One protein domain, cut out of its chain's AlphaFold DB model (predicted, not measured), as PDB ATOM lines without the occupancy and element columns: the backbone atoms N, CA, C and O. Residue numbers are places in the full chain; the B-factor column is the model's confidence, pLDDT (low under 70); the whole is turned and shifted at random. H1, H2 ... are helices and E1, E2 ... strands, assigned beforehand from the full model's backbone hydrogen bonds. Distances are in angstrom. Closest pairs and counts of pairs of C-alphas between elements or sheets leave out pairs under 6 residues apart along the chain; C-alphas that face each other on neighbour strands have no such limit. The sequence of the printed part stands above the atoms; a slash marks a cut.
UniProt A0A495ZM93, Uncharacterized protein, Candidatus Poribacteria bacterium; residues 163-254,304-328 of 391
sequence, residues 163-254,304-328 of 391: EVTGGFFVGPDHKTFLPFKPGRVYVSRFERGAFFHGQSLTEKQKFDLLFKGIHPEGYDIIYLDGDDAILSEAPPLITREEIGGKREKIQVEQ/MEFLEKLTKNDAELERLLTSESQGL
ATOM      1  N   GLU A 163      16.636   1.256   2.239       95.88
ATOM      2  CA  GLU A 163      17.213   0.215   3.096       95.88
ATOM      3  C   GLU A 163      16.499  -1.143   2.950       95.88
ATOM      4  O   GLU A 163      16.905  -2.129   3.574       95.88
ATOM      5  N   VAL A 164      15.422  -1.216   2.160       95.44
ATOM      6  CA  VAL A 164      14.710  -2.466   1.891       95.44
ATOM      7  C   VAL A 164      15.540  -3.358   0.973       95.44
ATOM      8  O   VAL A 164      15.753  -3.050  -0.194       95.44
ATOM      9  N   THR A 165      15.953  -4.512   1.492       92.19
ATOM     10  CA  THR A 165      16.787  -5.492   0.772       92.19
ATOM     11  C   THR A 165      16.008  -6.712   0.279       92.19
ATOM     12  O   THR A 165      16.565  -7.595  -0.369       92.19
ATOM     13  N   GLY A 166      14.718  -6.801   0.601       93.88
ATOM     14  CA  GLY A 166      13.878  -7.945   0.263       93.88
ATOM     15  C   GLY A 166      12.564  -7.924   1.029       93.88
ATOM     16  O   GLY A 166      12.144  -6.892   1.548       93.88
ATOM     17  N   GLY A 167      11.916  -9.078   1.137       95.44
ATOM     18  CA  GLY A 167      10.750  -9.259   1.990       95.44
ATOM     19  C   GLY A 167      10.062 -10.591   1.746       95.44
ATOM     20  O   GLY A 167      10.565 -11.449   1.019       95.44
ATOM     21  N   PHE A 168       8.901 -10.758   2.360       95.38
ATOM     22  CA  PHE A 168       8.059 -11.938   2.201       95.38
ATOM     23  C   PHE A 168       6.585 -11.549   2.276       95.38
ATOM     24  O   PHE A 168       6.239 -10.444   2.694       95.38
ATOM     25  N   PHE A 169       5.719 -12.452   1.825       93.38
ATOM     26  CA  PHE A 169       4.285 -12.221   1.738       93.38
ATOM     27  C   PHE A 169       3.538 -13.045   2.774       93.38
ATOM     28  O   PHE A 169       3.702 -14.264   2.832       93.38
ATOM     29  N   VAL A 170       2.690 -12.373   3.545       92.19
ATOM     30  CA  VAL A 170       1.937 -12.955   4.659       92.19
ATOM     31  C   VAL A 170       0.431 -12.773   4.508       92.19
ATOM     32  O   VAL A 170      -0.044 -12.043   3.626       92.19
ATOM     33  N   GLY A 171      -0.305 -13.409   5.417       87.75
ATOM     34  CA  GLY A 171      -1.756 -13.398   5.482       87.75
ATOM     35  C   GLY A 171      -2.385 -14.536   4.673       87.75
ATOM     36  O   GLY A 171      -1.718 -15.163   3.848       87.75
ATOM     37  N   PRO A 172      -3.695 -14.770   4.850       82.19
ATOM     38  CA  PRO A 172      -4.398 -15.921   4.277       82.19
ATOM     39  C   PRO A 172      -4.432 -15.931   2.742       82.19
ATOM     40  O   PRO A 172      -4.630 -16.978   2.133       82.19
ATOM     41  N   ASP A 173      -4.258 -14.774   2.101       83.44
ATOM     42  CA  ASP A 173      -4.164 -14.644   0.645       83.44
ATOM     43  C   ASP A 173      -2.746 -14.319   0.154       83.44
ATOM     44  O   ASP A 173      -2.537 -14.128  -1.048       83.44
ATOM     45  N   HIS A 174      -1.770 -14.264   1.068       87.38
ATOM     46  CA  HIS A 174      -0.388 -13.866   0.813       87.38
ATOM     47  C   HIS A 174      -0.267 -12.539   0.048       87.38
ATOM     48  O   HIS A 174       0.588 -12.404  -0.834       87.38
ATOM     49  N   LYS A 175      -1.134 -11.560   0.338       89.94
ATOM     50  CA  LYS A 175      -1.087 -10.247  -0.329       89.94
ATOM     51  C   LYS A 175      -0.396  -9.150   0.467       89.94
ATOM     52  O   LYS A 175      -0.160  -8.069  -0.070       89.94
ATOM     53  N   THR A 176      -0.055  -9.405   1.725       93.25
ATOM     54  CA  THR A 176       0.593  -8.400   2.571       93.25
ATOM     55  C   THR A 176       2.103  -8.553   2.473       93.25
ATOM     56  O   THR A 176       2.651  -9.556   2.919       93.25
ATOM     57  N   PHE A 177       2.780  -7.568   1.881       96.00
ATOM     58  CA  PHE A 177       4.236  -7.563   1.769       96.00
ATOM     59  C   PHE A 177       4.892  -7.021   3.043       96.00
ATOM     60  O   PHE A 177       4.598  -5.906   3.475       96.00
ATOM     61  N   LEU A 178       5.811  -7.798   3.614       96.56
ATOM     62  CA  LEU A 178       6.614  -7.432   4.775       96.56
ATOM     63  C   LEU A 178       8.081  -7.248   4.357       96.56
ATOM     64  O   LEU A 178       8.769  -8.243   4.110       96.56
ATOM     65  N   PRO A 179       8.584  -6.001   4.270       97.31
ATOM     66  CA  PRO A 179       9.929  -5.735   3.774       97.31
ATOM     67  C   PRO A 179      11.012  -6.094   4.797       97.31
ATOM     68  O   PRO A 179      10.883  -5.813   5.993       97.31
ATOM     69  N   PHE A 180      12.118  -6.656   4.326       96.94
ATOM     70  CA  PHE A 180      13.347  -6.813   5.097       96.94
ATOM     71  C   PHE A 180      14.166  -5.535   5.033       96.94
ATOM     72  O   PHE A 180      14.379  -5.002   3.951       96.94
ATOM     73  N   LYS A 181      14.639  -5.070   6.190       96.50
ATOM     74  CA  LYS A 181      15.583  -3.957   6.297       96.50
ATOM     75  C   LYS A 181      16.425  -4.062   7.571       96.50
ATOM     76  O   LYS A 181      16.017  -4.790   8.489       96.50
ATOM     77  N   PRO A 182      17.573  -3.369   7.661       96.81
ATOM     78  CA  PRO A 182      18.378  -3.322   8.873       96.81
ATOM     79  C   PRO A 182      17.545  -2.935  10.102       96.81
ATOM     80  O   PRO A 182      16.669  -2.076  10.058       96.81
ATOM     81  N   GLY A 183      17.794  -3.623  11.208       96.56
ATOM     82  CA  GLY A 183      17.080  -3.496  12.472       96.56
ATOM     83  C   GLY A 183      15.743  -4.233  12.534       96.56
ATOM     84  O   GLY A 183      15.206  -4.375  13.625       96.56
ATOM     85  N   ARG A 184      15.166  -4.733  11.435       98.12
ATOM     86  CA  ARG A 184      13.808  -5.303  11.469       98.12
ATOM     87  C   ARG A 184      13.787  -6.823  11.584       98.12
ATOM     88  O   ARG A 184      14.437  -7.519  10.802       98.12
ATOM     89  N   VAL A 185      12.972  -7.335  12.509       98.00
ATOM     90  CA  VAL A 185      12.758  -8.776  12.716       98.00
ATOM     91  C   VAL A 185      11.274  -9.074  12.847       98.00
ATOM     92  O   VAL A 185      10.579  -8.475  13.666       98.00
ATOM     93  N   TYR A 186      10.809 -10.052  12.082       98.06
ATOM     94  CA  TYR A 186       9.451 -10.571  12.174       98.06
ATOM     95  C   TYR A 186       9.455 -11.880  12.950       98.06
ATOM     96  O   TYR A 186      10.259 -12.768  12.658       98.06
ATOM     97  N   VAL A 187       8.569 -12.001  13.934       97.12
ATOM     98  CA  VAL A 187       8.505 -13.150  14.839       97.12
ATOM     99  C   VAL A 187       7.133 -13.795  14.728       97.12
ATOM    100  O   VAL A 187       6.173 -13.309  15.323       97.12
ATOM    101  N   SER A 188       7.055 -14.907  13.999       95.00
ATOM    102  CA  SER A 188       5.853 -15.744  13.947       95.00
ATOM    103  C   SER A 188       5.943 -16.804  15.039       95.00
ATOM    104  O   SER A 188       6.902 -17.583  15.086       95.00
ATOM    105  N   ARG A 189       4.990 -16.805  15.977       90.12
ATOM    106  CA  ARG A 189       4.929 -17.812  17.045       90.12
ATOM    107  C   ARG A 189       3.925 -18.889  16.675       90.12
ATOM    108  O   ARG A 189       2.773 -18.608  16.379       90.12
ATOM    109  N   PHE A 190       4.351 -20.134  16.804       85.12
ATOM    110  CA  PHE A 190       3.495 -21.302  16.648       85.12
ATOM    111  C   PHE A 190       3.582 -22.155  17.912       85.12
ATOM    112  O   PHE A 190       4.422 -21.932  18.785       85.12
ATOM    113  N   GLU A 191       2.728 -23.170  18.031       77.56
ATOM    114  CA  GLU A 191       2.571 -23.914  19.288       77.56
ATOM    115  C   GLU A 191       3.874 -24.474  19.884       77.56
ATOM    116  O   GLU A 191       3.928 -24.727  21.088       77.56
ATOM    117  N   ARG A 192       4.901 -24.716  19.061       73.81
ATOM    118  CA  ARG A 192       6.144 -25.414  19.430       73.81
ATOM    119  C   ARG A 192       7.403 -24.558  19.238       73.81
ATOM    120  O   ARG A 192       8.502 -25.111  19.200       73.81
ATOM    121  N   GLY A 193       7.271 -23.244  19.068       84.56
ATOM    122  CA  GLY A 193       8.426 -22.366  18.900       84.56
ATOM    123  C   GLY A 193       8.105 -21.043  18.220       84.56
ATOM    124  O   GLY A 193       6.969 -20.577  18.213       84.56
ATOM    125  N   ALA A 194       9.143 -20.436  17.657       91.62
ATOM    126  CA  ALA A 194       9.028 -19.218  16.879       91.62
ATOM    127  C   ALA A 194       9.903 -19.305  15.626       91.62
ATOM    128  O   ALA A 194      10.990 -19.890  15.668       91.62
ATOM    129  N   PHE A 195       9.417 -18.723  14.536       92.19
ATOM    130  CA  PHE A 195      10.186 -18.439  13.333       92.19
ATOM    131  C   PHE A 195      10.575 -16.967  13.325       92.19
ATOM    132  O   PHE A 195       9.815 -16.105  13.768       92.19
ATOM    133  N   PHE A 196      11.785 -16.703  12.844       95.38
ATOM    134  CA  PHE A 196      12.355 -15.369  12.757       95.38
ATOM    135  C   PHE A 196      12.659 -15.075  11.291       95.38
ATOM    136  O   PHE A 196      13.414 -15.821  10.670       95.38
ATOM    137  N   HIS A 197      12.096 -13.991  10.765       95.31
ATOM    138  CA  HIS A 197      12.402 -13.476   9.429       95.31
ATOM    139  C   HIS A 197      13.025 -12.080   9.533       95.31
ATOM    140  O   HIS A 197      12.822 -11.377  10.524       95.31
ATOM    141  N   GLY A 198      13.752 -11.652   8.501       95.62
ATOM    142  CA  GLY A 198      14.475 -10.379   8.499       95.62
ATOM    143  C   GLY A 198      15.877 -10.510   9.089       95.62
ATOM    144  O   GLY A 198      16.585 -11.474   8.795       95.62
ATOM    145  N   GLN A 199      16.302  -9.535   9.892       95.00
ATOM    146  CA  GLN A 199      17.650  -9.540  10.450       95.00
ATOM    147  C   GLN A 199      17.832 -10.660  11.485       95.00
ATOM    148  O   GLN A 199      17.037 -10.837  12.408       95.00
ATOM    149  N   SER A 200      18.930 -11.403  11.361       94.12
ATOM    150  CA  SER A 200      19.284 -12.457  12.308       94.12
ATOM    151  C   SER A 200      19.549 -11.901  13.708       94.12
ATOM    152  O   SER A 200      20.402 -11.038  13.899       94.12
ATOM    153  N   LEU A 201      18.866 -12.465  14.702       94.38
ATOM    154  CA  LEU A 201      19.152 -12.252  16.120       94.38
ATOM    155  C   LEU A 201      20.163 -13.283  16.634       94.38
ATOM    156  O   LEU A 201      20.161 -14.441  16.207       94.38
ATOM    157  N   THR A 202      20.983 -12.896  17.609       93.25
ATOM    158  CA  THR A 202      21.804 -13.851  18.372       93.25
ATOM    159  C   THR A 202      20.920 -14.777  19.208       93.25
ATOM    160  O   THR A 202      19.807 -14.418  19.588       93.25
ATOM    161  N   GLU A 203      21.424 -15.956  19.574       89.88
ATOM    162  CA  GLU A 203      20.674 -16.908  20.410       89.88
ATOM    163  C   GLU A 203      20.268 -16.312  21.765       89.88
ATOM    164  O   GLU A 203      19.155 -16.543  22.238       89.88
ATOM    165  N   LYS A 204      21.122 -15.464  22.356       92.19
ATOM    166  CA  LYS A 204      20.780 -14.724  23.576       92.19
ATOM    167  C   LYS A 204      19.626 -13.748  23.344       92.19
ATOM    168  O   LYS A 204      18.717 -13.698  24.162       92.19
ATOM    169  N   GLN A 205      19.634 -13.003  22.239       96.12
ATOM    170  CA  GLN A 205      18.542 -12.080  21.908       96.12
ATOM    171  C   GLN A 205      17.239 -12.828  21.619       96.12
ATOM    172  O   GLN A 205      16.198 -12.422  22.123       96.12
ATOM    173  N   LYS A 206      17.282 -13.946  20.878       94.88
ATOM    174  CA  LYS A 206      16.103 -14.806  20.668       94.88
ATOM    175  C   LYS A 206      15.552 -15.314  22.002       94.88
ATOM    176  O   LYS A 206      14.344 -15.263  22.218       94.88
ATOM    177  N   PHE A 207      16.424 -15.768  22.903       92.50
ATOM    178  CA  PHE A 207      16.032 -16.224  24.235       92.50
ATOM    179  C   PHE A 207      15.392 -15.103  25.064       92.50
ATOM    180  O   PHE A 207      14.259 -15.234  25.523       92.50
ATOM    181  N   ASP A 208      16.085 -13.978  25.221       94.94
ATOM    182  CA  ASP A 208      15.592 -12.847  26.006       94.94
ATOM    183  C   ASP A 208      14.264 -12.305  25.433       94.94
ATOM    184  O   ASP A 208      13.346 -11.991  26.194       94.94
ATOM    185  N   LEU A 209      14.103 -12.294  24.106       95.38
ATOM    186  CA  LEU A 209      12.864 -11.879  23.448       95.38
ATOM    187  C   LEU A 209      11.695 -12.837  23.715       95.38
ATOM    188  O   LEU A 209      10.588 -12.391  24.015       95.38
ATOM    189  N   LEU A 210      11.911 -14.150  23.592       93.19
ATOM    190  CA  LEU A 210      10.839 -15.143  23.714       93.19
ATOM    191  C   LEU A 210      10.433 -15.422  25.168       93.19
ATOM    192  O   LEU A 210       9.244 -15.591  25.442       93.19
ATOM    193  N   PHE A 211      11.404 -15.460  26.083       91.31
ATOM    194  CA  PHE A 211      11.202 -15.925  27.461       91.31
ATOM    195  C   PHE A 211      11.136 -14.801  28.488       91.31
ATOM    196  O   PHE A 211      10.502 -14.961  29.527       91.31
ATOM    197  N   LYS A 212      11.781 -13.665  28.212       93.94
ATOM    198  CA  LYS A 212      11.801 -12.515  29.130       93.94
ATOM    199  C   LYS A 212      11.044 -11.306  28.589       93.94
ATOM    200  O   LYS A 212      10.841 -10.353  29.333       93.94
ATOM    201  N   GLY A 213      10.647 -11.331  27.315       95.06
ATOM    202  CA  GLY A 213       9.987 -10.204  26.655       95.06
ATOM    203  C   GLY A 213      10.902  -9.005  26.450       95.06
ATOM    204  O   GLY A 213      10.420  -7.884  26.330       95.06
ATOM    205  N   ILE A 214      12.221  -9.212  26.461       96.56
ATOM    206  CA  ILE A 214      13.188  -8.126  26.319       96.56
ATOM    207  C   ILE A 214      13.480  -7.942  24.834       96.56
ATOM    208  O   ILE A 214      14.062  -8.815  24.190       96.56
ATOM    209  N   HIS A 215      13.086  -6.791  24.296       97.31
ATOM    210  CA  HIS A 215      13.386  -6.430  22.917       97.31
ATOM    211  C   HIS A 215      14.860  -6.020  22.795       97.31
ATOM    212  O   HIS A 215      15.335  -5.227  23.613       97.31
ATOM    213  N   PRO A 216      15.605  -6.543  21.805       97.06
ATOM    214  CA  PRO A 216      16.977  -6.121  21.587       97.06
ATOM    215  C   PRO A 216      17.027  -4.650  21.153       97.06
ATOM    216  O   PRO A 216      16.247  -4.208  20.313       97.06
ATOM    217  N   GLU A 217      17.951  -3.888  21.736       97.06
ATOM    218  CA  GLU A 217      18.119  -2.465  21.431       97.06
ATOM    219  C   GLU A 217      18.462  -2.247  19.951       97.06
ATOM    220  O   GLU A 217      19.272  -2.978  19.380       97.06
ATOM    221  N   GLY A 218      17.838  -1.240  19.336       96.31
ATOM    222  CA  GLY A 218      18.024  -0.919  17.919       96.31
ATOM    223  C   GLY A 218      17.246  -1.814  16.951       96.31
ATOM    224  O   GLY A 218      17.383  -1.625  15.745       96.31
ATOM    225  N   TYR A 219      16.429  -2.750  17.452       97.88
ATOM    226  CA  TYR A 219      15.593  -3.605  16.614       97.88
ATOM    227  C   TYR A 219      14.107  -3.227  16.658       97.88
ATOM    228  O   TYR A 219      13.536  -2.964  17.716       97.88
ATOM    229  N   ASP A 220      13.476  -3.279  15.489       97.62
ATOM    230  CA  ASP A 220      12.036  -3.209  15.263       97.62
ATOM    231  C   ASP A 220      11.477  -4.640  15.209       97.62
ATOM    232  O   ASP A 220      11.640  -5.348  14.209       97.62
ATOM    233  N   ILE A 221      10.889  -5.095  16.322       98.00
ATOM    234  CA  ILE A 221      10.312  -6.438  16.450       98.00
ATOM    235  C   ILE A 221       8.825  -6.389  16.103       98.00
ATOM    236  O   ILE A 221       8.034  -5.787  16.830       98.00
ATOM    237  N   ILE A 222       8.443  -7.088  15.036       97.94
ATOM    238  CA  ILE A 222       7.061  -7.199  14.568       97.94
ATOM    239  C   ILE A 222       6.582  -8.627  14.812       97.94
ATOM    240  O   ILE A 222       7.172  -9.584  14.313       97.94
ATOM    241  N   TYR A 223       5.513  -8.791  15.586       97.25
ATOM    242  CA  TYR A 223       4.956 -10.108  15.873       97.25
ATOM    243  C   TYR A 223       3.892 -10.488  14.854       97.25
ATOM    244  O   TYR A 223       3.069  -9.657  14.475       97.25
ATOM    245  N   LEU A 224       3.914 -11.751  14.443       96.06
ATOM    246  CA  LEU A 224       2.925 -12.354  13.562       96.06
ATOM    247  C   LEU A 224       2.163 -13.443  14.326       96.06
ATOM    248  O   LEU A 224       2.744 -14.127  15.180       96.06
ATOM    249  N   ASP A 225       0.870 -13.579  14.047       93.31
ATOM    250  CA  ASP A 225       0.058 -14.684  14.558       93.31
ATOM    251  C   ASP A 225       0.215 -15.963  13.716       93.31
ATOM    252  O   ASP A 225       1.087 -16.056  12.853       93.31
ATOM    253  N   GLY A 226      -0.596 -16.985  14.012       87.69
ATOM    254  CA  GLY A 226      -0.548 -18.272  13.311       87.69
ATOM    255  C   GLY A 226      -1.022 -18.225  11.855       87.69
ATOM    256  O   GLY A 226      -0.725 -19.162  11.117       87.69
ATOM    257  N   ASP A 227      -1.710 -17.154  11.453       88.62
ATOM    258  CA  ASP A 227      -2.144 -16.881  10.077       88.62
ATOM    259  C   ASP A 227      -1.243 -15.811   9.412       88.62
ATOM    260  O   ASP A 227      -1.592 -15.211   8.390       88.62
ATOM    261  N   ASP A 228      -0.082 -15.553  10.026       90.81
ATOM    262  CA  ASP A 228       0.900 -14.528   9.687       90.81
ATOM    263  C   ASP A 228       0.347 -13.086   9.644       90.81
ATOM    264  O   ASP A 228       0.923 -12.198   9.004       90.81
ATOM    265  N   ALA A 229      -0.754 -12.801  10.341       93.06
ATOM    266  CA  ALA A 229      -1.247 -11.438  10.491       93.06
ATOM    267  C   ALA A 229      -0.422 -10.667  11.533       93.06
ATOM    268  O   ALA A 229       0.002 -11.210  12.555       93.06
ATOM    269  N   ILE A 230      -0.199  -9.371  11.283       94.19
ATOM    270  CA  ILE A 230       0.558  -8.511  12.198       94.19
ATOM    271  C   ILE A 230      -0.229  -8.317  13.496       94.19
ATOM    272  O   ILE A 230      -1.343  -7.788  13.496       94.19
ATOM    273  N   LEU A 231       0.395  -8.675  14.613       94.81
ATOM    274  CA  LEU A 231      -0.131  -8.443  15.949       94.81
ATOM    275  C   LEU A 231       0.169  -7.011  16.403       94.81
ATOM    276  O   LEU A 231       1.301  -6.536  16.320       94.81
ATOM    277  N   SER A 232      -0.846  -6.332  16.939       95.56
ATOM    278  CA  SER A 232      -0.691  -4.992  17.521       95.56
ATOM    279  C   SER A 232       0.031  -5.000  18.870       95.56
ATOM    280  O   SER A 232       0.552  -3.972  19.295       95.56
ATOM    281  N   GLU A 233       0.036  -6.141  19.558       95.56
ATOM    282  CA  GLU A 233       0.653  -6.326  20.869       95.56
ATOM    283  C   GLU A 233       1.539  -7.572  20.869       95.56
ATOM    284  O   GLU A 233       1.289  -8.539  20.147       95.56
ATOM    285  N   ALA A 234       2.583  -7.555  21.698       94.88
ATOM    286  CA  ALA A 234       3.465  -8.701  21.839       94.88
ATOM    287  C   ALA A 234       2.695  -9.907  22.417       94.88
ATOM    288  O   ALA A 234       1.987  -9.761  23.419       94.88
ATOM    289  N   PRO A 235       2.847 -11.111  21.840       93.62
ATOM    290  CA  PRO A 235       2.216 -12.307  22.373       93.62
ATOM    291  C   PRO A 235       2.758 -12.646  23.775       93.62
ATOM    292  O   PRO A 235       3.937 -12.387  24.059       93.62
ATOM    293  N   PRO A 236       1.943 -13.283  24.642       93.38
ATOM    294  CA  PRO A 236       2.347 -13.675  25.994       93.38
ATOM    295  C   PRO A 236       3.662 -14.453  26.006       93.38
ATOM    296  O   PRO A 236       3.913 -15.239  25.096       93.38
ATOM    297  N   LEU A 237       4.512 -14.235  27.012       92.50
ATOM    298  CA  LEU A 237       5.822 -14.889  27.106       92.50
ATOM    299  C   LEU A 237       5.702 -16.411  27.068       92.50
ATOM    300  O   LEU A 237       4.795 -16.972  27.679       92.50
ATOM    301  N   ILE A 238       6.651 -17.063  26.391       87.75
ATOM    302  CA  ILE A 238       6.706 -18.523  26.371       87.75
ATOM    303  C   ILE A 238       7.174 -18.995  27.745       87.75
ATOM    304  O   ILE A 238       8.268 -18.656  28.201       87.75
ATOM    305  N   THR A 239       6.346 -19.792  28.401       88.44
ATOM    306  CA  THR A 239       6.664 -20.411  29.688       88.44
ATOM    307  C   THR A 239       7.430 -21.720  29.488       88.44
ATOM    308  O   THR A 239       7.352 -22.381  28.447       88.44
ATOM    309  N   ARG A 240       8.197 -22.137  30.499       78.69
ATOM    310  CA  ARG A 240       8.946 -23.407  30.455       78.69
ATOM    311  C   ARG A 240       7.999 -24.603  30.402       78.69
ATOM    312  O   ARG A 240       8.297 -25.603  29.750       78.69
ATOM    313  N   GLU A 241       6.852 -24.482  31.060       81.81
ATOM    314  CA  GLU A 241       5.782 -25.471  31.091       81.81
ATOM    315  C   GLU A 241       5.223 -25.729  29.689       81.81
ATOM    316  O   GLU A 241       4.987 -26.883  29.327       81.81
ATOM    317  N   GLU A 242       5.080 -24.687  28.864       82.06
ATOM    318  CA  GLU A 242       4.619 -24.822  27.478       82.06
ATOM    319  C   GLU A 242       5.613 -25.585  26.599       82.06
ATOM    320  O   GLU A 242       5.194 -26.330  25.713       82.06
ATOM    321  N   ILE A 243       6.915 -25.451  26.859       78.06
ATOM    322  CA  ILE A 243       7.955 -26.203  26.142       78.06
ATOM    323  C   ILE A 243       8.015 -27.650  26.633       78.06
ATOM    324  O   ILE A 243       8.057 -28.584  25.827       78.06
ATOM    325  N   GLY A 244       7.996 -27.847  27.954       69.69
ATOM    326  CA  GLY A 244       8.118 -29.160  28.584       69.69
ATOM    327  C   GLY A 244       6.901 -30.058  28.353       69.69
ATOM    328  O   GLY A 244       7.054 -31.199  27.914       69.69
ATOM    329  N   GLY A 245       5.689 -29.538  28.572       65.06
ATOM    330  CA  GLY A 245       4.439 -30.306  28.478       65.06
ATOM    331  C   GLY A 245       4.082 -30.760  27.060       65.06
ATOM    332  O   GLY A 245       3.278 -31.673  26.874       65.06
ATOM    333  N   LYS A 246       4.692 -30.158  26.034       58.50
ATOM    334  CA  LYS A 246       4.440 -30.508  24.629       58.50
ATOM    335  C   LYS A 246       5.384 -31.590  24.091       58.50
ATOM    336  O   LYS A 246       5.021 -32.254  23.122       58.50
ATOM    337  N   ARG A 247       6.537 -31.846  24.730       56.38
ATOM    338  CA  ARG A 247       7.476 -32.916  24.322       56.38
ATOM    339  C   ARG A 247       6.880 -34.316  24.516       56.38
ATOM    340  O   ARG A 247       7.108 -35.190  23.681       56.38
ATOM    341  N   GLU A 248       6.068 -34.505  25.557       54.00
ATOM    342  CA  GLU A 248       5.348 -35.764  25.799       54.00
ATOM    343  C   GLU A 248       4.321 -36.062  24.701       54.00
ATOM    344  O   GLU A 248       4.258 -37.192  24.223       54.00
ATOM    345  N   LYS A 249       3.577 -35.058  24.213       54.59
ATOM    346  CA  LYS A 249       2.592 -35.267  23.136       54.59
ATOM    347  C   LYS A 249       3.231 -35.708  21.817       54.59
ATOM    348  O   LYS A 249       2.666 -36.553  21.141       54.59
ATOM    349  N   ILE A 250       4.423 -35.207  21.484       46.25
ATOM    350  CA  ILE A 250       5.131 -35.560  20.236       46.25
ATOM    351  C   ILE A 250       5.669 -36.984  20.282       46.25
ATOM    352  O   ILE A 250       5.537 -37.711  19.305       46.25
ATOM    353  N   GLN A 251       6.250 -37.402  21.410       44.94
ATOM    354  CA  GLN A 251       6.671 -38.796  21.560       44.94
ATOM    355  C   GLN A 251       5.466 -39.736  21.519       44.94
ATOM    356  O   GLN A 251       5.560 -40.815  20.949       44.94
ATOM    357  N   VAL A 252       4.319 -39.321  22.063       41.66
ATOM    358  CA  VAL A 252       3.083 -40.105  21.989       41.66
ATOM    359  C   VAL A 252       2.518 -40.146  20.562       41.66
ATOM    360  O   VAL A 252       2.177 -41.235  20.127       41.66
ATOM    361  N   GLU A 253       2.487 -39.038  19.811       37.62
ATOM    362  CA  GLU A 253       2.011 -38.974  18.411       37.62
ATOM    363  C   GLU A 253       2.950 -39.672  17.414       37.62
ATOM    364  O   GLU A 253       2.494 -40.365  16.508       37.62
ATOM    365  N   GLN A 254       4.270 -39.572  17.591       38.44
ATOM    366  CA  GLN A 254       5.236 -40.312  16.770       38.44
ATOM    367  C   GLN A 254       5.194 -41.820  17.051       38.44
ATOM    368  O   GLN A 254       5.425 -42.613  16.142       38.44
ATOM    369  N   MET A 304      16.442 -28.344  17.232       76.00
ATOM    370  CA  MET A 304      16.213 -29.323  18.297       76.00
ATOM    371  C   MET A 304      17.236 -29.194  19.430       76.00
ATOM    372  O   MET A 304      16.850 -29.246  20.593       76.00
ATOM    373  N   GLU A 305      18.511 -28.954  19.118       79.12
ATOM    374  CA  GLU A 305      19.557 -28.681  20.112       79.12
ATOM    375  C   GLU A 305      19.272 -27.391  20.893       79.12
ATOM    376  O   GLU A 305      19.451 -27.352  22.111       79.12
ATOM    377  N   PHE A 306      18.791 -26.340  20.223       75.44
ATOM    378  CA  PHE A 306      18.357 -25.113  20.885       75.44
ATOM    379  C   PHE A 306      17.180 -25.384  21.831       75.44
ATOM    380  O   PHE A 306      17.272 -25.072  23.018       75.44
ATOM    381  N   LEU A 307      16.124 -26.051  21.356       73.75
ATOM    382  CA  LEU A 307      14.978 -26.453  22.182       73.75
ATOM    383  C   LEU A 307      15.385 -27.352  23.359       73.75
ATOM    384  O   LEU A 307      14.822 -27.244  24.446       73.75
ATOM    385  N   GLU A 308      16.382 -28.216  23.184       78.88
ATOM    386  CA  GLU A 308      16.916 -29.033  24.270       78.88
ATOM    387  C   GLU A 308      17.662 -28.177  25.303       78.88
ATOM    388  O   GLU A 308      17.418 -28.317  26.507       78.88
ATOM    389  N   LYS A 309      18.514 -27.242  24.856       76.75
ATOM    390  CA  LYS A 309      19.186 -26.276  25.743       76.75
ATOM    391  C   LYS A 309      18.167 -25.460  26.544       76.75
ATOM    392  O   LYS A 309      18.425 -25.212  27.721       76.75
ATOM    393  N   LEU A 310      17.010 -25.134  25.956       69.44
ATOM    394  CA  LEU A 310      15.916 -24.393  26.599       69.44
ATOM    395  C   LEU A 310      15.278 -25.110  27.803       69.44
ATOM    396  O   LEU A 310      14.612 -24.467  28.610       69.44
ATOM    397  N   THR A 311      15.504 -26.414  27.979       73.06
ATOM    398  CA  THR A 311      14.961 -27.154  29.135       73.06
ATOM    399  C   THR A 311      15.786 -26.991  30.421       73.06
ATOM    400  O   THR A 311      15.329 -27.374  31.499       73.06
ATOM    401  N   LYS A 312      16.987 -26.399  30.346       78.88
ATOM    402  CA  LYS A 312      17.868 -26.150  31.506       78.88
ATOM    403  C   LYS A 312      17.344 -25.008  32.383       78.88
ATOM    404  O   LYS A 312      16.455 -24.267  31.969       78.88
ATOM    405  N   ASN A 313      17.837 -24.847  33.616       81.88
ATOM    406  CA  ASN A 313      17.445 -23.703  34.463       81.88
ATOM    407  C   ASN A 313      17.995 -22.370  33.903       81.88
ATOM    408  O   ASN A 313      18.948 -22.387  33.127       81.88
ATOM    409  N   ASP A 314      17.384 -21.226  34.246       76.12
ATOM    410  CA  ASP A 314      17.705 -19.936  33.602       76.12
ATOM    411  C   ASP A 314      19.162 -19.540  33.842       76.12
ATOM    412  O   ASP A 314      19.826 -19.068  32.927       76.12
ATOM    413  N   ALA A 315      19.695 -19.817  35.033       81.88
ATOM    414  CA  ALA A 315      21.088 -19.539  35.367       81.88
ATOM    415  C   ALA A 315      22.071 -20.381  34.532       81.88
ATOM    416  O   ALA A 315      23.109 -19.882  34.101       81.88
ATOM    417  N   GLU A 316      21.761 -21.652  34.273       82.50
ATOM    418  CA  GLU A 316      22.548 -22.519  33.395       82.50
ATOM    419  C   GLU A 316      22.432 -22.106  31.932       82.50
ATOM    420  O   GLU A 316      23.429 -22.162  31.217       82.50
ATOM    421  N   LEU A 317      21.252 -21.676  31.488       78.12
ATOM    422  CA  LEU A 317      21.028 -21.165  30.137       78.12
ATOM    423  C   LEU A 317      21.781 -19.867  29.900       78.12
ATOM    424  O   LEU A 317      22.534 -19.771  28.937       78.12
ATOM    425  N   GLU A 318      21.644 -18.904  30.807       76.25
ATOM    426  CA  GLU A 318      22.407 -17.663  30.767       76.25
ATOM    427  C   GLU A 318      23.896 -17.953  30.810       76.25
ATOM    428  O   GLU A 318      24.645 -17.386  30.019       76.25
ATOM    429  N   ARG A 319      24.339 -18.886  31.658       81.25
ATOM    430  CA  ARG A 319      25.740 -19.296  31.687       81.25
ATOM    431  C   ARG A 319      26.164 -19.955  30.382       81.25
ATOM    432  O   ARG A 319      27.256 -19.655  29.934       81.25
ATOM    433  N   LEU A 320      25.358 -20.809  29.753       78.06
ATOM    434  CA  LEU A 320      25.692 -21.443  28.473       78.06
ATOM    435  C   LEU A 320      25.769 -20.410  27.349       78.06
ATOM    436  O   LEU A 320      26.799 -20.330  26.687       78.06
ATOM    437  N   LEU A 321      24.746 -19.566  27.216       73.75
ATOM    438  CA  LEU A 321      24.668 -18.503  26.211       73.75
ATOM    439  C   LEU A 321      25.765 -17.443  26.413       73.75
ATOM    440  O   LEU A 321      26.325 -16.941  25.445       73.75
ATOM    441  N   THR A 322      26.125 -17.143  27.664       69.38
ATOM    442  CA  THR A 322      27.211 -16.205  27.994       69.38
ATOM    443  C   THR A 322      28.587 -16.872  27.895       69.38
ATOM    444  O   THR A 322      29.541 -16.244  27.452       69.38
ATOM    445  N   SER A 323      28.731 -18.154  28.238       60.66
ATOM    446  CA  SER A 323      30.009 -18.885  28.151       60.66
ATOM    447  C   SER A 323      30.407 -19.218  26.717       60.66
ATOM    448  O   SER A 323      31.595 -19.156  26.409       60.66
ATOM    449  N   GLU A 324      29.440 -19.459  25.823       55.72
ATOM    450  CA  GLU A 324      29.691 -19.523  24.377       55.72
ATOM    451  C   GLU A 324      30.252 -18.185  23.850       55.72
ATOM    452  O   GLU A 324      31.016 -18.189  22.889       55.72
ATOM    453  N   SER A 325      29.982 -17.061  24.533       47.53
ATOM    454  CA  SER A 325      30.572 -15.746  24.227       47.53
ATOM    455  C   SER A 325      31.843 -15.385  25.023       47.53
ATOM    456  O   SER A 325      32.599 -14.525  24.583       47.53
ATOM    457  N   GLN A 326      32.115 -16.029  26.168       38.19
ATOM    458  CA  GLN A 326      33.221 -15.671  27.082       38.19
ATOM    459  C   GLN A 326      34.375 -16.689  27.141       38.19
ATOM    460  O   GLN A 326      35.406 -16.405  27.746       38.19
ATOM    461  N   GLY A 327      34.234 -17.868  26.534       39.69
ATOM    462  CA  GLY A 327      35.254 -18.924  26.573       39.69
ATOM    463  C   GLY A 327      36.277 -18.896  25.439       39.69
ATOM    464  O   GLY A 327      37.112 -19.792  25.361       39.69
ATOM    465  N   LEU A 328      36.206 -17.921  24.534       41.19
ATOM    466  CA  LEU A 328      37.056 -17.889  23.352       41.19
ATOM    467  C   LEU A 328      37.904 -16.616  23.390       41.19
ATOM    468  O   LEU A 328      37.341 -15.534  23.572       41.19
TER     469      LEU A 328
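Overview. This is residues 163 to 254 and 304 to 328 of the 391 residues of an uncharacterized protein of Candidatus Poribacteria bacterium (UniProt A0A495ZM93). A small three-stranded sheet, E4, E3 and E5, makes the middle, with a two-stranded hairpin, E1 and E2, beyond one end and the four helices toward the opposite end. H1 packs at that end of the sheet, H4 packs on H1, and residues 248 to 254 of H2 stick out. The printed part has 117 residues, with the order E1 E2 E3 E4 H1 E5 H2 H3 H4. The larger sheet, order E4, E3, E5, is mixed, the smaller antiparallel; the class is mixed, helices and strands. The whole is only just compact, close to loose, with a radius of gyration of the C-alphas of 15.7 A and spans of 41 by 41 by 24 A.

Arrangement. E1, residues 166 to 170, and E2, residues 176 to 180, form an antiparallel hairpin, with N 178 and O 168 2.8 A apart. E3, residues 184 to 190, and E2 meet only through their link. E3 and E4, residues 193 to 198, form a second hairpin, with N 195 and O 188 2.8 A apart. The closest C-alphas of E2 and E4, those of Phe 180 and Gly 198, are 5.1 A apart. E5, residues 220 to 224, is the parallel neighbour of E3, with N 187 and O 222 2.8 A apart; E3 is the inner strand. H1, residues 203 to 212, is on this sheet but only grazes it, with residues 206 to 210. H2, residues 240 to 254, and H3, residues 304 to 309, are not on it. H4, residues 314 to 326, touches H1 with residues 318 to 322 alone, opposite ways at a shallow tilt of 22 degrees; their closest C-alphas, those of Lys 204 and Leu 321, are 6.0 A apart. H3 and H4 are close but not clearly touching, their closest C-alphas, those of Lys 309 and Leu 317, being 7.0 A apart. Every O i to N i+4 pair is within hydrogen-bond range in H1 and H3, against 7 of 11 in H2 and 8 of 9 in H4.

Along the chain. E1 begins at C-alpha 166, (13.878, -7.945, 0.263). E3 is 19.7 A long and E4 17.0 A. H2 is 22.1 A long, from C-alpha 240 at (8.946, -23.407, 30.455). H4 is 17.4 A long and ends at C-alpha 326, (33.221, -15.671, 27.082).

Size, cuts and confidence. The two C-alphas farthest apart, those of Asp 173 and Gly 327, are 47.4 A apart. Residues 255 to 303 are not printed, and C-alphas 254 and 304 are 15.6 A apart across this cut. The link from E5 to H2, residues 225 to 239, is long. The mean pLDDT of the printed part is 83.9; residues 244 to 254, 310 and 322 to 328 are under 70.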